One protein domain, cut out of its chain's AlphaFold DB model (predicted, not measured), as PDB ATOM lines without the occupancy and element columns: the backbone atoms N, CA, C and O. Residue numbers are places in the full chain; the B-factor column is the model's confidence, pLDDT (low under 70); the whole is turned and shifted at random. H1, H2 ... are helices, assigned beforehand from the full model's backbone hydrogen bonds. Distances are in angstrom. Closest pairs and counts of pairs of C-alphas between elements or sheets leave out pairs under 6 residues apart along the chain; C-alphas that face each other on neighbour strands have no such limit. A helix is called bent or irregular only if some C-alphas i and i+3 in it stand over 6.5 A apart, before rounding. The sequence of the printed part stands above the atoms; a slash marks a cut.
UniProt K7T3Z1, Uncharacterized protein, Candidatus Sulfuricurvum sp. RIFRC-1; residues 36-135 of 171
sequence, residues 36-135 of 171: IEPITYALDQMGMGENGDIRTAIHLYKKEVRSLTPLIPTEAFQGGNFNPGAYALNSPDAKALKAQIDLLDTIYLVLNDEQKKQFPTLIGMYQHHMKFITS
ATOM      1  N   ILE A  36     202.408 240.973 341.462       85.44
ATOM      2  CA  ILE A  36     202.350 239.708 342.196       85.44
ATOM      3  C   ILE A  36     202.510 239.895 343.704       85.44
ATOM      4  O   ILE A  36     201.776 239.259 344.447       85.44
ATOM      5  N   GLU A  37     203.452 240.711 344.173       86.19
ATOM      6  CA  GLU A  37     203.716 240.861 345.612       86.19
ATOM      7  C   GLU A  37     202.524 241.455 346.380       86.19
ATOM      8  O   GLU A  37     202.052 240.793 347.308       86.19
ATOM      9  N   PRO A  38     201.956 242.620 345.991       88.12
ATOM     10  CA  PRO A  38     200.765 243.151 346.650       88.12
ATOM     11  C   PRO A  38     199.555 242.219 346.525       88.12
ATOM     12  O   PRO A  38     198.780 242.113 347.473       88.12
ATOM     13  N   ILE A  39     199.390 241.533 345.385       91.44
ATOM     14  CA  ILE A  39     198.303 240.562 345.195       91.44
ATOM     15  C   ILE A  39     198.462 239.378 346.151       91.44
ATOM     16  O   ILE A  39     197.516 239.034 346.851       91.44
ATOM     17  N   THR A  40     199.651 238.776 346.212       91.12
ATOM     18  CA  THR A  40     199.922 237.612 347.072       91.12
ATOM     19  C   THR A  40     199.728 237.987 348.537       91.12
ATOM     20  O   THR A  40     199.014 237.291 349.249       91.12
ATOM     21  N   TYR A  41     200.246 239.148 348.954       91.50
ATOM     22  CA  TYR A  41     200.006 239.682 350.293       91.50
ATOM     23  C   TYR A  41     198.508 239.792 350.607       91.50
ATOM     24  O   TYR A  41     198.056 239.286 351.631       91.50
ATOM     25  N   ALA A  42     197.723 240.428 349.733       93.81
ATOM     26  CA  ALA A  42     196.294 240.607 349.967       93.81
ATOM     27  C   ALA A  42     195.548 239.266 350.054       93.81
ATOM     28  O   ALA A  42     194.686 239.093 350.912       93.81
ATOM     29  N   LEU A  43     195.900 238.305 349.200       94.00
ATOM     30  CA  LEU A  43     195.306 236.969 349.199       94.00
ATOM     31  C   LEU A  43     195.639 236.186 350.470       94.00
ATOM     32  O   LEU A  43     194.744 235.566 351.040       94.00
ATOM     33  N   ASP A  44     196.880 236.255 350.945       93.69
ATOM     34  CA  ASP A  44     197.305 235.594 352.181       93.69
ATOM     35  C   ASP A  44     196.576 236.168 353.401       93.69
ATOM     36  O   ASP A  44     196.080 235.411 354.234       93.69
ATOM     37  N   GLN A  45     196.416 237.496 353.473       93.56
ATOM     38  CA  GLN A  45     195.656 238.151 354.548       93.56
ATOM     39  C   GLN A  45     194.173 237.741 354.569       93.56
ATOM     40  O   GLN A  45     193.549 237.748 355.628       93.56
ATOM     41  N   MET A  46     193.610 237.358 353.421       94.06
ATOM     42  CA  MET A  46     192.232 236.864 353.306       94.06
ATOM     43  C   MET A  46     192.116 235.334 353.433       94.06
ATOM     44  O   MET A  46     191.016 234.802 353.283       94.06
ATOM     45  N   GLY A  47     193.221 234.615 353.667       91.75
ATOM     46  CA  GLY A  47     193.242 233.148 353.724       91.75
ATOM     47  C   GLY A  47     193.036 232.458 352.368       91.75
ATOM     48  O   GLY A  47     192.641 231.297 352.323       91.75
ATOM     49  N   MET A  48     193.290 233.159 351.261       91.38
ATOM     50  CA  MET A  48     193.054 232.696 349.885       91.38
ATOM     51  C   MET A  48     194.336 232.263 349.150       91.38
ATOM     52  O   MET A  48     194.259 231.860 347.990       91.38
ATOM     53  N   GLY A  49     195.504 232.317 349.798       85.81
ATOM     54  CA  GLY A  49     196.801 232.000 349.179       85.81
ATOM     55  C   GLY A  49     196.920 230.572 348.626       85.81
ATOM     56  O   GLY A  49     197.571 230.349 347.605       85.81
ATOM     57  N   GLU A  50     196.230 229.608 349.242       88.06
ATOM     58  CA  GLU A  50     196.245 228.197 348.822       88.06
ATOM     59  C   GLU A  50     195.117 227.825 347.845       88.06
ATOM     60  O   GLU A  50     195.015 226.671 347.426       88.06
ATOM     61  N   ASN A  51     194.274 228.780 347.441       93.94
ATOM     62  CA  ASN A  51     193.207 228.511 346.483       93.94
ATOM     63  C   ASN A  51     193.795 228.110 345.112       93.94
ATOM     64  O   ASN A  51     194.600 228.838 344.524       93.94
ATOM     65  N   GLY A  52     193.391 226.941 344.605       91.25
ATOM     66  CA  GLY A  52     193.954 226.349 343.386       91.25
ATOM     67  C   GLY A  52     193.763 227.203 342.130       91.25
ATOM     68  O   GLY A  52     194.698 227.330 341.333       91.25
ATOM     69  N   ASP A  53     192.604 227.844 341.981       92.94
ATOM     70  CA  ASP A  53     192.293 228.693 340.826       92.94
ATOM     71  C   ASP A  53     193.154 229.957 340.844       92.94
ATOM     72  O   ASP A  53     193.767 230.328 339.841       92.94
ATOM     73  N   ILE A  54     193.300 230.564 342.021       93.31
ATOM     74  CA  ILE A  54     194.137 231.748 342.230       93.31
ATOM     75  C   ILE A  54     195.617 231.431 341.983       93.31
ATOM     76  O   ILE A  54     196.304 232.181 341.284       93.31
ATOM     77  N   ARG A  55     196.124 230.298 342.483       93.25
ATOM     78  CA  ARG A  55     197.510 229.864 342.219       93.25
ATOM     79  C   ARG A  55     197.751 229.615 340.735       93.25
ATOM     80  O   ARG A  55     198.807 229.989 340.218       93.25
ATOM     81  N   THR A  56     196.774 229.028 340.050       94.12
ATOM     82  CA  THR A  56     196.831 228.799 338.602       94.12
ATOM     83  C   THR A  56     196.856 230.122 337.842       94.12
ATOM     84  O   THR A  56     197.724 230.311 336.989       94.12
ATOM     85  N   ALA A  57     196.000 231.079 338.202       93.19
ATOM     86  CA  ALA A  57     195.977 232.411 337.600       93.19
ATOM     87  C   ALA A  57     197.317 233.147 337.777       93.19
ATOM     88  O   ALA A  57     197.882 233.667 336.814       93.19
ATOM     89  N   ILE A  58     197.891 233.116 338.987       92.38
ATOM     90  CA  ILE A  58     199.211 233.702 339.270       92.38
ATOM     91  C   ILE A  58     200.308 233.016 338.443       92.38
ATOM     92  O   ILE A  58     201.221 233.683 337.949       92.38
ATOM     93  N   HIS A  59     200.248 231.690 338.287       91.25
ATOM     94  CA  HIS A  59     201.203 230.947 337.467       91.25
ATOM     95  C   HIS A  59     201.119 231.344 335.986       91.25
ATOM     96  O   HIS A  59     202.154 231.616 335.372       91.25
ATOM     97  N   LEU A  60     199.907 231.433 335.429       91.44
ATOM     98  CA  LEU A  60     199.675 231.856 334.046       91.44
ATOM     99  C   LEU A  60     200.158 233.286 333.806       91.44
ATOM    100  O   LEU A  60     200.909 233.521 332.862       91.44
ATOM    101  N   TYR A  61     199.846 234.213 334.712       91.56
ATOM    102  CA  TYR A  61     200.360 235.580 334.659       91.56
ATOM    103  C   TYR A  61     201.894 235.623 334.620       91.56
ATOM    104  O   TYR A  61     202.490 236.268 333.755       91.56
ATOM    105  N   LYS A  62     202.559 234.897 335.532       88.81
ATOM    106  CA  LYS A  62     204.030 234.818 335.578       88.81
ATOM    107  C   LYS A  62     204.611 234.265 334.279       88.81
ATOM    108  O   LYS A  62     205.649 234.749 333.826       88.81
ATOM    109  N   LYS A  63     203.968 233.248 333.702       88.19
ATOM    110  CA  LYS A  63     204.376 232.643 332.433       88.19
ATOM    111  C   LYS A  63     204.273 233.654 331.291       88.19
ATOM    112  O   LYS A  63     205.266 233.844 330.594       88.19
ATOM    113  N   GLU A  64     203.132 234.329 331.161       86.56
ATOM    114  CA  GLU A  64     202.896 235.307 330.095       86.56
ATOM    115  C   GLU A  64     203.862 236.484 330.175       86.56
ATOM    116  O   GLU A  64     204.556 236.785 329.203       86.56
ATOM    117  N   VAL A  65     204.014 237.090 331.356       84.69
ATOM    118  CA  VAL A  65     204.930 238.224 331.544       84.69
ATOM    119  C   VAL A  65     206.383 237.833 331.268       84.69
ATOM    120  O   VAL A  65     207.133 238.625 330.699       84.69
ATOM    121  N   ARG A  66     206.799 236.603 331.602       82.38
ATOM    122  CA  ARG A  66     208.155 236.111 331.304       82.38
ATOM    123  C   ARG A  66     208.407 235.938 329.804       82.38
ATOM    124  O   ARG A  66     209.552 236.075 329.379       82.38
ATOM    125  N   SER A  67     207.378 235.627 329.014       79.94
ATOM    126  CA  SER A  67     207.496 235.514 327.554       79.94
ATOM    127  C   SER A  67     207.492 236.854 326.818       79.94
ATOM    128  O   SER A  67     207.820 236.891 325.630       79.94
ATOM    129  N   LEU A  68     207.178 237.960 327.501       80.94
ATOM    130  CA  LEU A  68     207.213 239.290 326.900       80.94
ATOM    131  C   LEU A  68     208.655 239.694 326.603       80.94
ATOM    132  O   LEU A  68     209.448 240.034 327.480       80.94
ATOM    133  N   THR A  69     208.996 239.651 325.323       73.94
ATOM    134  CA  THR A  69     210.259 240.160 324.803       73.94
ATOM    135  C   THR A  69     210.053 241.597 324.328       73.94
ATOM    136  O   THR A  69     209.032 241.876 323.703       73.94
ATOM    137  N   PRO A  70     211.001 242.522 324.578       68.62
ATOM    138  CA  PRO A  70     210.925 243.910 324.120       68.62
ATOM    139  C   PRO A  70     211.265 244.008 322.624       68.62
ATOM    140  O   PRO A  70     212.155 244.749 322.216       68.62
ATOM    141  N   LEU A  71     210.616 243.179 321.813       77.88
ATOM    142  CA  LEU A  71     210.754 243.159 320.368       77.88
ATOM    143  C   LEU A  71     209.609 243.956 319.754       77.88
ATOM    144  O   LEU A  71     208.496 243.994 320.280       77.88
ATOM    145  N   ILE A  72     209.903 244.598 318.628       80.19
ATOM    146  CA  ILE A  72     208.899 245.303 317.841       80.19
ATOM    147  C   ILE A  72     207.932 244.252 317.266       80.19
ATOM    148  O   ILE A  72     208.402 243.318 316.611       80.19
ATOM    149  N   PRO A  73     206.610 244.377 317.488       83.56
ATOM    150  CA  PRO A  73     205.641 243.429 316.956       83.56
ATOM    151  C   PRO A  73     205.631 243.498 315.427       83.56
ATOM    152  O   PRO A  73     205.330 244.540 314.839       83.56
ATOM    153  N   THR A  74     205.962 242.389 314.767       86.12
ATOM    154  CA  THR A  74     205.990 242.294 313.297       86.12
ATOM    155  C   THR A  74     204.606 242.477 312.684       86.12
ATOM    156  O   THR A  74     204.479 242.921 311.547       86.12
ATOM    157  N   GLU A  75     203.554 242.218 313.460       85.12
ATOM    158  CA  GLU A  75     202.155 242.444 313.097       85.12
ATOM    159  C   GLU A  75     201.854 243.921 312.811       85.12
ATOM    160  O   GLU A  75     200.870 244.221 312.135       85.12
ATOM    161  N   ALA A  76     202.700 244.839 313.292       87.12
ATOM    162  CA  ALA A  76     202.612 246.262 312.997       87.12
ATOM    163  C   ALA A  76     203.114 246.636 311.594       87.12
ATOM    164  O   ALA A  76     202.902 247.771 311.181       87.12
ATOM    165  N   PHE A  77     203.764 245.728 310.859       90.00
ATOM    166  CA  PHE A  77     204.367 246.001 309.550       90.00
ATOM    167  C   PHE A  77     203.801 245.054 308.490       90.00
ATOM    168  O   PHE A  77     204.465 244.127 308.028       90.00
ATOM    169  N   GLN A  78     202.543 245.271 308.105       86.19
ATOM    170  CA  GLN A  78     201.863 244.445 307.104       86.19
ATOM    171  C   GLN A  78     202.011 245.067 305.714       86.19
ATOM    172  O   GLN A  78     201.705 246.241 305.508       86.19
ATOM    173  N   GLY A  79     202.502 244.283 304.748       84.38
ATOM    174  CA  GLY A  79     202.661 244.738 303.360       84.38
ATOM    175  C   GLY A  79     203.609 245.935 303.193       84.38
ATOM    176  O   GLY A  79     203.414 246.735 302.287       84.38
ATOM    177  N   GLY A  80     204.592 246.092 304.089       87.44
ATOM    178  CA  GLY A  80     205.540 247.214 304.077       87.44
ATOM    179  C   GLY A  80     205.030 248.508 304.723       87.44
ATOM    180  O   GLY A  80     205.794 249.463 304.830       87.44
ATOM    181  N   ASN A  81     203.781 248.542 305.200       91.38
ATOM    182  CA  ASN A  81     203.195 249.711 305.852       91.38
ATOM    183  C   ASN A  81     203.148 249.542 307.370       91.38
ATOM    184  O   ASN A  81     202.791 248.480 307.880       91.38
ATOM    185  N   PHE A  82     203.457 250.622 308.088       92.88
ATOM    186  CA  PHE A  82     203.309 250.672 309.536       92.88
ATOM    187  C   PHE A  82     201.842 250.888 309.934       92.88
ATOM    188  O   PHE A  82     201.206 251.851 309.507       92.88
ATOM    189  N   ASN A  83     201.322 250.010 310.790       92.19
ATOM    190  CA  ASN A  83     199.997 250.097 311.385       92.19
ATOM    191  C   ASN A  83     200.119 250.432 312.886       92.19
ATOM    192  O   ASN A  83     200.426 249.545 313.693       92.19
ATOM    193  N   PRO A  84     199.833 251.684 313.293       88.62
ATOM    194  CA  PRO A  84     199.952 252.099 314.688       88.62
ATOM    195  C   PRO A  84     198.963 251.380 315.618       88.62
ATOM    196  O   PRO A  84     199.294 251.124 316.775       88.62
ATOM    197  N   GLY A  85     197.776 251.004 315.131       88.81
ATOM    198  CA  GLY A  85     196.797 250.251 315.921       88.81
ATOM    199  C   GLY A  85     197.274 248.831 316.224       88.81
ATOM    200  O   GLY A  85     197.202 248.374 317.364       88.81
ATOM    201  N   ALA A  86     197.839 248.151 315.223       87.56
ATOM    202  CA  ALA A  86     198.425 246.826 315.402       87.56
ATOM    203  C   ALA A  86     199.667 246.863 316.304       87.56
ATOM    204  O   ALA A  86     199.848 245.952 317.112       87.56
ATOM    205  N   TYR A  87     200.481 247.922 316.224       88.12
ATOM    206  CA  TYR A  87     201.589 248.139 317.158       88.12
ATOM    207  C   TYR A  87     201.093 248.276 318.596       88.12
ATOM    208  O   TYR A  87     201.581 247.573 319.478       88.12
ATOM    209  N   ALA A  88     200.096 249.135 318.834       85.81
ATOM    210  CA  ALA A  88     199.547 249.348 320.167       85.81
ATOM    211  C   ALA A  88     198.998 248.043 320.764       85.81
ATOM    212  O   ALA A  88     199.358 247.698 321.885       85.81
ATOM    213  N   LEU A  89     198.211 247.283 319.994       86.00
ATOM    214  CA  LEU A  89     197.585 246.034 320.445       86.00
ATOM    215  C   LEU A  89     198.582 244.899 320.709       86.00
ATOM    216  O   LEU A  89     198.378 244.111 321.630       86.00
ATOM    217  N   ASN A  90     199.642 244.797 319.907       85.12
ATOM    218  CA  ASN A  90     200.602 243.692 319.996       85.12
ATOM    219  C   ASN A  90     201.874 244.048 320.767       85.12
ATOM    220  O   ASN A  90     202.737 243.184 320.943       85.12
ATOM    221  N   SER A  91     201.986 245.294 321.236       86.19
ATOM    222  CA  SER A  91     203.112 245.742 322.046       86.19
ATOM    223  C   SER A  91     203.272 244.872 323.304       86.19
ATOM    224  O   SER A  91     202.278 244.410 323.877       86.19
ATOM    225  N   PRO A  92     204.513 244.654 323.772       84.38
ATOM    226  CA  PRO A  92     204.764 243.943 325.023       84.38
ATOM    227  C   PRO A  92     203.998 244.545 326.206       84.38
ATOM    228  O   PRO A  92     203.459 243.802 327.020       84.38
ATOM    229  N   ASP A  93     203.875 245.872 326.260       83.69
ATOM    230  CA  ASP A  93     203.148 246.565 327.325       83.69
ATOM    231  C   ASP A  93     201.635 246.300 327.272       83.69
ATOM    232  O   ASP A  93     201.021 246.055 328.311       83.69
ATOM    233  N   ALA A  94     201.024 246.266 326.081       85.81
ATOM    234  CA  ALA A  94     199.609 245.911 325.949       85.81
ATOM    235  C   ALA A  94     199.339 244.453 326.338       85.81
ATOM    236  O   ALA A  94     198.353 244.164 327.019       85.81
ATOM    237  N   LYS A  95     200.239 243.531 325.972       86.19
ATOM    238  CA  LYS A  95     200.159 242.128 326.401       86.19
ATOM    239  C   LYS A  95     200.346 241.987 327.916       86.19
ATOM    240  O   LYS A  95     199.605 241.234 328.543       86.19
ATOM    241  N   ALA A  96     201.268 242.746 328.517       86.75
ATOM    242  CA  ALA A  96     201.440 242.796 329.969       86.75
ATOM    243  C   ALA A  96     200.166 243.281 330.665       86.75
ATOM    244  O   ALA A  96     199.711 242.648 331.615       86.75
ATOM    245  N   LEU A  97     199.572 244.373 330.178       87.12
ATOM    246  CA  LEU A  97     198.337 244.928 330.726       87.12
ATOM    247  C   LEU A  97     197.184 243.926 330.630       87.12
ATOM    248  O   LEU A  97     196.481 243.714 331.613       87.12
ATOM    249  N   LYS A  98     197.023 243.267 329.477       89.06
ATOM    250  CA  LYS A  98     196.015 242.216 329.303       89.06
ATOM    251  C   LYS A  98     196.203 241.090 330.323       89.06
ATOM    252  O   LYS A  98     195.251 240.739 331.003       89.06
ATOM    253  N   ALA A  99     197.431 240.601 330.507       90.06
ATOM    254  CA  ALA A  99     197.712 239.564 331.500       90.06
ATOM    255  C   ALA A  99     197.392 240.016 332.941       90.06
ATOM    256  O   ALA A  99     196.947 239.205 333.753       90.06
ATOM    257  N   GLN A 100     197.603 241.295 333.277       90.94
ATOM    258  CA  GLN A 100     197.216 241.847 334.584       90.94
ATOM    259  C   GLN A 100     195.696 241.888 334.764       90.94
ATOM    260  O   GLN A 100     195.212 241.538 335.838       90.94
ATOM    261  N   ILE A 101     194.958 242.294 333.727       91.19
ATOM    262  CA  ILE A 101     193.491 242.301 333.729       91.19
ATOM    263  C   ILE A 101     192.970 240.875 333.916       91.19
ATOM    264  O   ILE A 101     192.217 240.635 334.852       91.19
ATOM    265  N   ASP A 102     193.452 239.922 333.115       92.38
ATOM    266  CA  ASP A 102     193.022 238.521 333.177       92.38
ATOM    267  C   ASP A 102     193.280 237.906 334.571       92.38
ATOM    268  O   ASP A 102     192.448 237.168 335.108       92.38
ATOM    269  N   LEU A 103     194.416 238.246 335.201       93.75
ATOM    270  CA  LEU A 103     194.724 237.844 336.577       93.75
ATOM    271  C   LEU A 103     193.713 238.420 337.578       93.75
ATOM    272  O   LEU A 103     193.202 237.684 338.425       93.75
ATOM    273  N   LEU A 104     193.451 239.727 337.513       94.31
ATOM    274  CA  LEU A 104     192.545 240.400 338.442       94.31
ATOM    275  C   LEU A 104     191.104 239.923 338.263       94.31
ATOM    276  O   LEU A 104     190.464 239.610 339.262       94.31
ATOM    277  N   ASP A 105     190.625 239.786 337.030       94.56
ATOM    278  CA  ASP A 105     189.287 239.265 336.739       94.56
ATOM    279  C   ASP A 105     189.114 237.859 337.319       94.56
ATOM    280  O   ASP A 105     188.128 237.589 338.005       94.56
ATOM    281  N   THR A 106     190.110 236.986 337.143       94.31
ATOM    282  CA  THR A 106     190.074 235.634 337.719       94.31
ATOM    283  C   THR A 106     190.009 235.673 339.244       94.31
ATOM    284  O   THR A 106     189.199 234.968 339.844       94.31
ATOM    285  N   ILE A 107     190.805 236.527 339.895       95.44
ATOM    286  CA  ILE A 107     190.745 236.698 341.353       95.44
ATOM    287  C   ILE A 107     189.352 237.188 341.772       95.44
ATOM    288  O   ILE A 107     188.736 236.590 342.650       95.44
ATOM    289  N   TYR A 108     188.814 238.223 341.124       95.31
ATOM    290  CA  TYR A 108     187.497 238.780 341.448       95.31
ATOM    291  C   TYR A 108     186.344 237.801 341.203       95.31
ATOM    292  O   TYR A 108     185.317 237.909 341.869       95.31
ATOM    293  N   LEU A 109     186.485 236.829 340.301       96.31
ATOM    294  CA  LEU A 109     185.497 235.757 340.145       96.31
ATOM    295  C   LEU A 109     185.490 234.789 341.335       96.31
ATOM    296  O   LEU A 109     184.429 234.283 341.696       96.31
ATOM    297  N   VAL A 110     186.646 234.557 341.957       95.44
ATOM    298  CA  VAL A 110     186.797 233.634 343.093       95.44
ATOM    299  C   VAL A 110     186.427 234.294 344.427       95.44
ATOM    300  O   VAL A 110     185.901 233.632 345.321       95.44
ATOM    301  N   LEU A 111     186.698 235.593 344.587       95.19
ATOM    302  CA  LEU A 111     186.419 236.313 345.832       95.19
ATOM    303  C   LEU A 111     184.912 236.486 346.085       95.19
ATOM    304  O   LEU A 111     184.137 236.835 345.190       95.19
ATOM    305  N   ASN A 112     184.509 236.345 347.348       95.94
ATOM    306  CA  ASN A 112     183.171 236.738 347.791       95.94
ATOM    307  C   ASN A 112     183.042 238.270 347.943       95.94
ATOM    308  O   ASN A 112     184.024 239.008 347.854       95.94
ATOM    309  N   ASP A 113     181.827 238.762 348.185       95.81
ATOM    310  CA  ASP A 113     181.542 240.203 348.227       95.81
ATOM    311  C   ASP A 113     182.295 240.959 349.327       95.81
ATOM    312  O   ASP A 113     182.648 242.124 349.143       95.81
ATOM    313  N   GLU A 114     182.561 240.314 350.461       95.38
ATOM    314  CA  GLU A 114     183.313 240.936 351.551       95.38
ATOM    315  C   GLU A 114     184.807 240.997 351.216       95.38
ATOM    316  O   GLU A 114     185.440 242.049 351.323       95.38
ATOM    317  N   GLN A 115     185.355 239.908 350.680       95.88
ATOM    318  CA  GLN A 115     186.735 239.844 350.205       95.88
ATOM    319  C   GLN A 115     186.995 240.842 349.070       95.88
ATOM    320  O   GLN A 115     188.027 241.507 349.068       95.88
ATOM    321  N   LYS A 116     186.049 241.034 348.141       96.25
ATOM    322  CA  LYS A 116     186.150 242.034 347.059       96.25
ATOM    323  C   LYS A 116     186.311 243.464 347.572       96.25
ATOM    324  O   LYS A 116     186.978 244.266 346.919       96.25
ATOM    325  N   LYS A 117     185.725 243.794 348.728       95.12
ATOM    326  CA  LYS A 117     185.888 245.107 349.379       95.12
ATOM    327  C   LYS A 117     187.234 245.222 350.095       95.12
ATOM    328  O   LYS A 117     187.858 246.284 350.084       95.12
ATOM    329  N   GLN A 118     187.698 244.132 350.702       94.88
ATOM    330  CA  GLN A 118     188.955 244.100 351.454       94.88
ATOM    331  C   GLN A 118     190.184 244.083 350.540       94.88
ATOM    332  O   GLN A 118     191.176 244.753 350.825       94.88
ATOM    333  N   PHE A 119     190.102 243.386 349.409       94.38
ATOM    334  CA  PHE A 119     191.196 243.192 348.465       94.38
ATOM    335  C   PHE A 119     191.902 244.488 348.012       94.38
ATOM    336  O   PHE A 119     193.119 244.585 348.203       94.38
ATOM    337  N   PRO A 120     191.210 245.529 347.495       93.06
ATOM    338  CA  PRO A 120     191.872 246.776 347.102       93.06
ATOM    339  C   PRO A 120     192.485 247.520 348.296       93.06
ATOM    340  O   PRO A 120     193.545 248.131 348.163       93.06
ATOM    341  N   THR A 121     191.862 247.433 349.476       93.56
ATOM    342  CA  THR A 121     192.378 248.035 350.715       93.56
ATOM    343  C   THR A 121     193.712 247.406 351.113       93.56
ATOM    344  O   THR A 121     194.675 248.122 351.388       93.56
ATOM    345  N   LEU A 122     193.804 246.075 351.078       92.81
ATOM    346  CA  LEU A 122     195.018 245.328 351.414       92.81
ATOM    347  C   LEU A 122     196.156 245.596 350.421       92.81
ATOM    348  O   LEU A 122     197.297 245.808 350.837       92.81
ATOM    349  N   ILE A 123     195.840 245.673 349.125       90.75
ATOM    350  CA  ILE A 123     196.796 246.098 348.094       90.75
ATOM    351  C   ILE A 123     197.302 247.516 348.384       90.75
ATOM    352  O   ILE A 123     198.511 247.756 348.370       90.75
ATOM    353  N   GLY A 124     196.397 248.454 348.683       85.88
ATOM    354  CA  GLY A 124     196.744 249.839 349.006       85.88
ATOM    355  C   GLY A 124     197.629 249.954 350.247       85.88
ATOM    356  O   GLY A 124     198.614 250.692 350.230       85.88
ATOM    357  N   MET A 125     197.341 249.178 351.297       87.88
ATOM    358  CA  MET A 125     198.168 249.108 352.506       87.88
ATOM    359  C   MET A 125     199.584 248.614 352.205       87.88
ATOM    360  O   MET A 125     200.549 249.230 352.660       87.88
ATOM    361  N   TYR A 126     199.724 247.551 351.408       87.19
ATOM    362  CA  TYR A 126     201.032 247.038 350.995       87.19
ATOM    363  C   TYR A 126     201.817 248.080 350.193       87.19
ATOM    364  O   TYR A 126     202.971 248.374 350.498       87.19
ATOM    365  N   GLN A 127     201.182 248.693 349.192       84.81
ATOM    366  CA  GLN A 127     201.820 249.713 348.359       84.81
ATOM    367  C   GLN A 127     202.230 250.941 349.172       84.81
ATOM    368  O   GLN A 127     203.305 251.499 348.948       84.81
ATOM    369  N   HIS A 128     201.390 251.361 350.119       83.00
ATOM    370  CA  HIS A 128     201.719 252.426 351.054       83.00
ATOM    371  C   HIS A 128     202.946 252.035 351.879       83.00
ATOM    372  O   HIS A 128     203.926 252.770 351.868       83.00
ATOM    373  N   HIS A 129     202.947 250.857 352.508       79.75
ATOM    374  CA  HIS A 129     204.062 250.373 353.321       79.75
ATOM    375  C   HIS A 129     205.380 250.291 352.539       79.75
ATOM    376  O   HIS A 129     206.400 250.810 352.995       79.75
ATOM    377  N   MET A 130     205.348 249.730 351.330       76.56
ATOM    378  CA  MET A 130     206.538 249.617 350.489       76.56
ATOM    379  C   MET A 130     207.097 250.983 350.097       76.56
ATOM    380  O   MET A 130     208.310 251.147 350.143       76.56
ATOM    381  N   LYS A 131     206.261 251.996 349.823       73.44
ATOM    382  CA  LYS A 131     206.746 253.366 349.559       73.44
ATOM    383  C   LYS A 131     207.580 253.935 350.711       73.44
ATOM    384  O   LYS A 131     208.549 254.636 350.437       73.44
ATOM    385  N   PHE A 132     207.242 253.640 351.970       64.81
ATOM    386  CA  PHE A 132     208.033 254.099 353.124       64.81
ATOM    387  C   PHE A 132     209.344 253.338 353.292       64.81
ATOM    388  O   PHE A 132     210.316 253.915 353.763       64.81
ATOM    389  N   ILE A 133     209.385 252.061 352.911       66.56
ATOM    390  CA  ILE A 133     210.593 251.236 353.030       66.56
ATOM    391  C   ILE A 133     211.563 251.510 351.876       66.56
ATOM    392  O   ILE A 133     212.772 251.576 352.083       66.56
ATOM    393  N   THR A 134     211.051 251.665 350.652       61.00
ATOM    394  CA  THR A 134     211.873 251.835 349.444       61.00
ATOM    395  C   THR A 134     212.230 253.285 349.156       61.00
ATOM    396  O   THR A 134     213.113 253.533 348.338       61.00
ATOM    397  N   SER A 135     211.548 254.246 349.780       48.59
ATOM    398  CA  SER A 135     212.002 255.630 349.803       48.59
ATOM    399  C   SER A 135     212.997 255.760 350.950       48.59
ATOM    400  O   SER A 135     212.569 255.785 352.108       48.59
TER     401      SER A 135
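Overview. This is residues 36 to 135 of the 171 residues of an uncharacterized protein of Candidatus Sulfuricurvum sp. RIFRC-1 (UniProt K7T3Z1). Two long helices, H2 and H4, lie side by side and run opposite ways; at one end of this pair a long loop, residues 68 to 83, and the short helix H3 make a loose tip, and toward the other end H1 and H5 cross steeply. H5 folds back from the end of H4 as a V and runs on past H1. The printed part has 100 residues with five named helices in the order H1 to H5 and no named strand; the class is all helix. It is loose, with a radius of gyration of the C-alphas of 17.1 A, and only just elongated, spanning 53 by 35 by 21 A.

Along the chain. H1, residues 36 to 45, begins with C-alpha 36 at (202.350, 239.708, 342.196) and is 14.1 A long. H2, residues 52 to 67, is 22.8 A long. H3, residues 84 to 90, is 10.0 A long. H4, residues 92 to 110, is 27.5 A long. H5, residues 113 to 134, is 32.5 A long and ends with C-alpha 134 at (211.873, 251.835, 349.444); it is only just irregular, with C-alphas 117 and 120 6.6 A apart.

Arrangement. H2 and H4 touch, closest at the C-alphas of Ala 57 and Leu 103, 5.7 A, at a shallow tilt of 1 degree, opposite ways. H1 touches H5 at residues 119 to 127 alone, closest at the C-alphas of Ala 42 and Leu 122, 5.1 A, at a steep tilt of 55 degrees. H3 and H5 are apart. Every O i to N i+4 pair is within hydrogen-bond range in H1, H2, H3 and H4; in H5, 15 of 18 are.

Size, cuts and confidence. The C-alphas farthest apart, of Gly 47 and Gly 80, are 53.0 A apart. The printed part has no cut. The link from H2 to H3 is long. Residue 70 and residues 132 to 135 have pLDDT under 70.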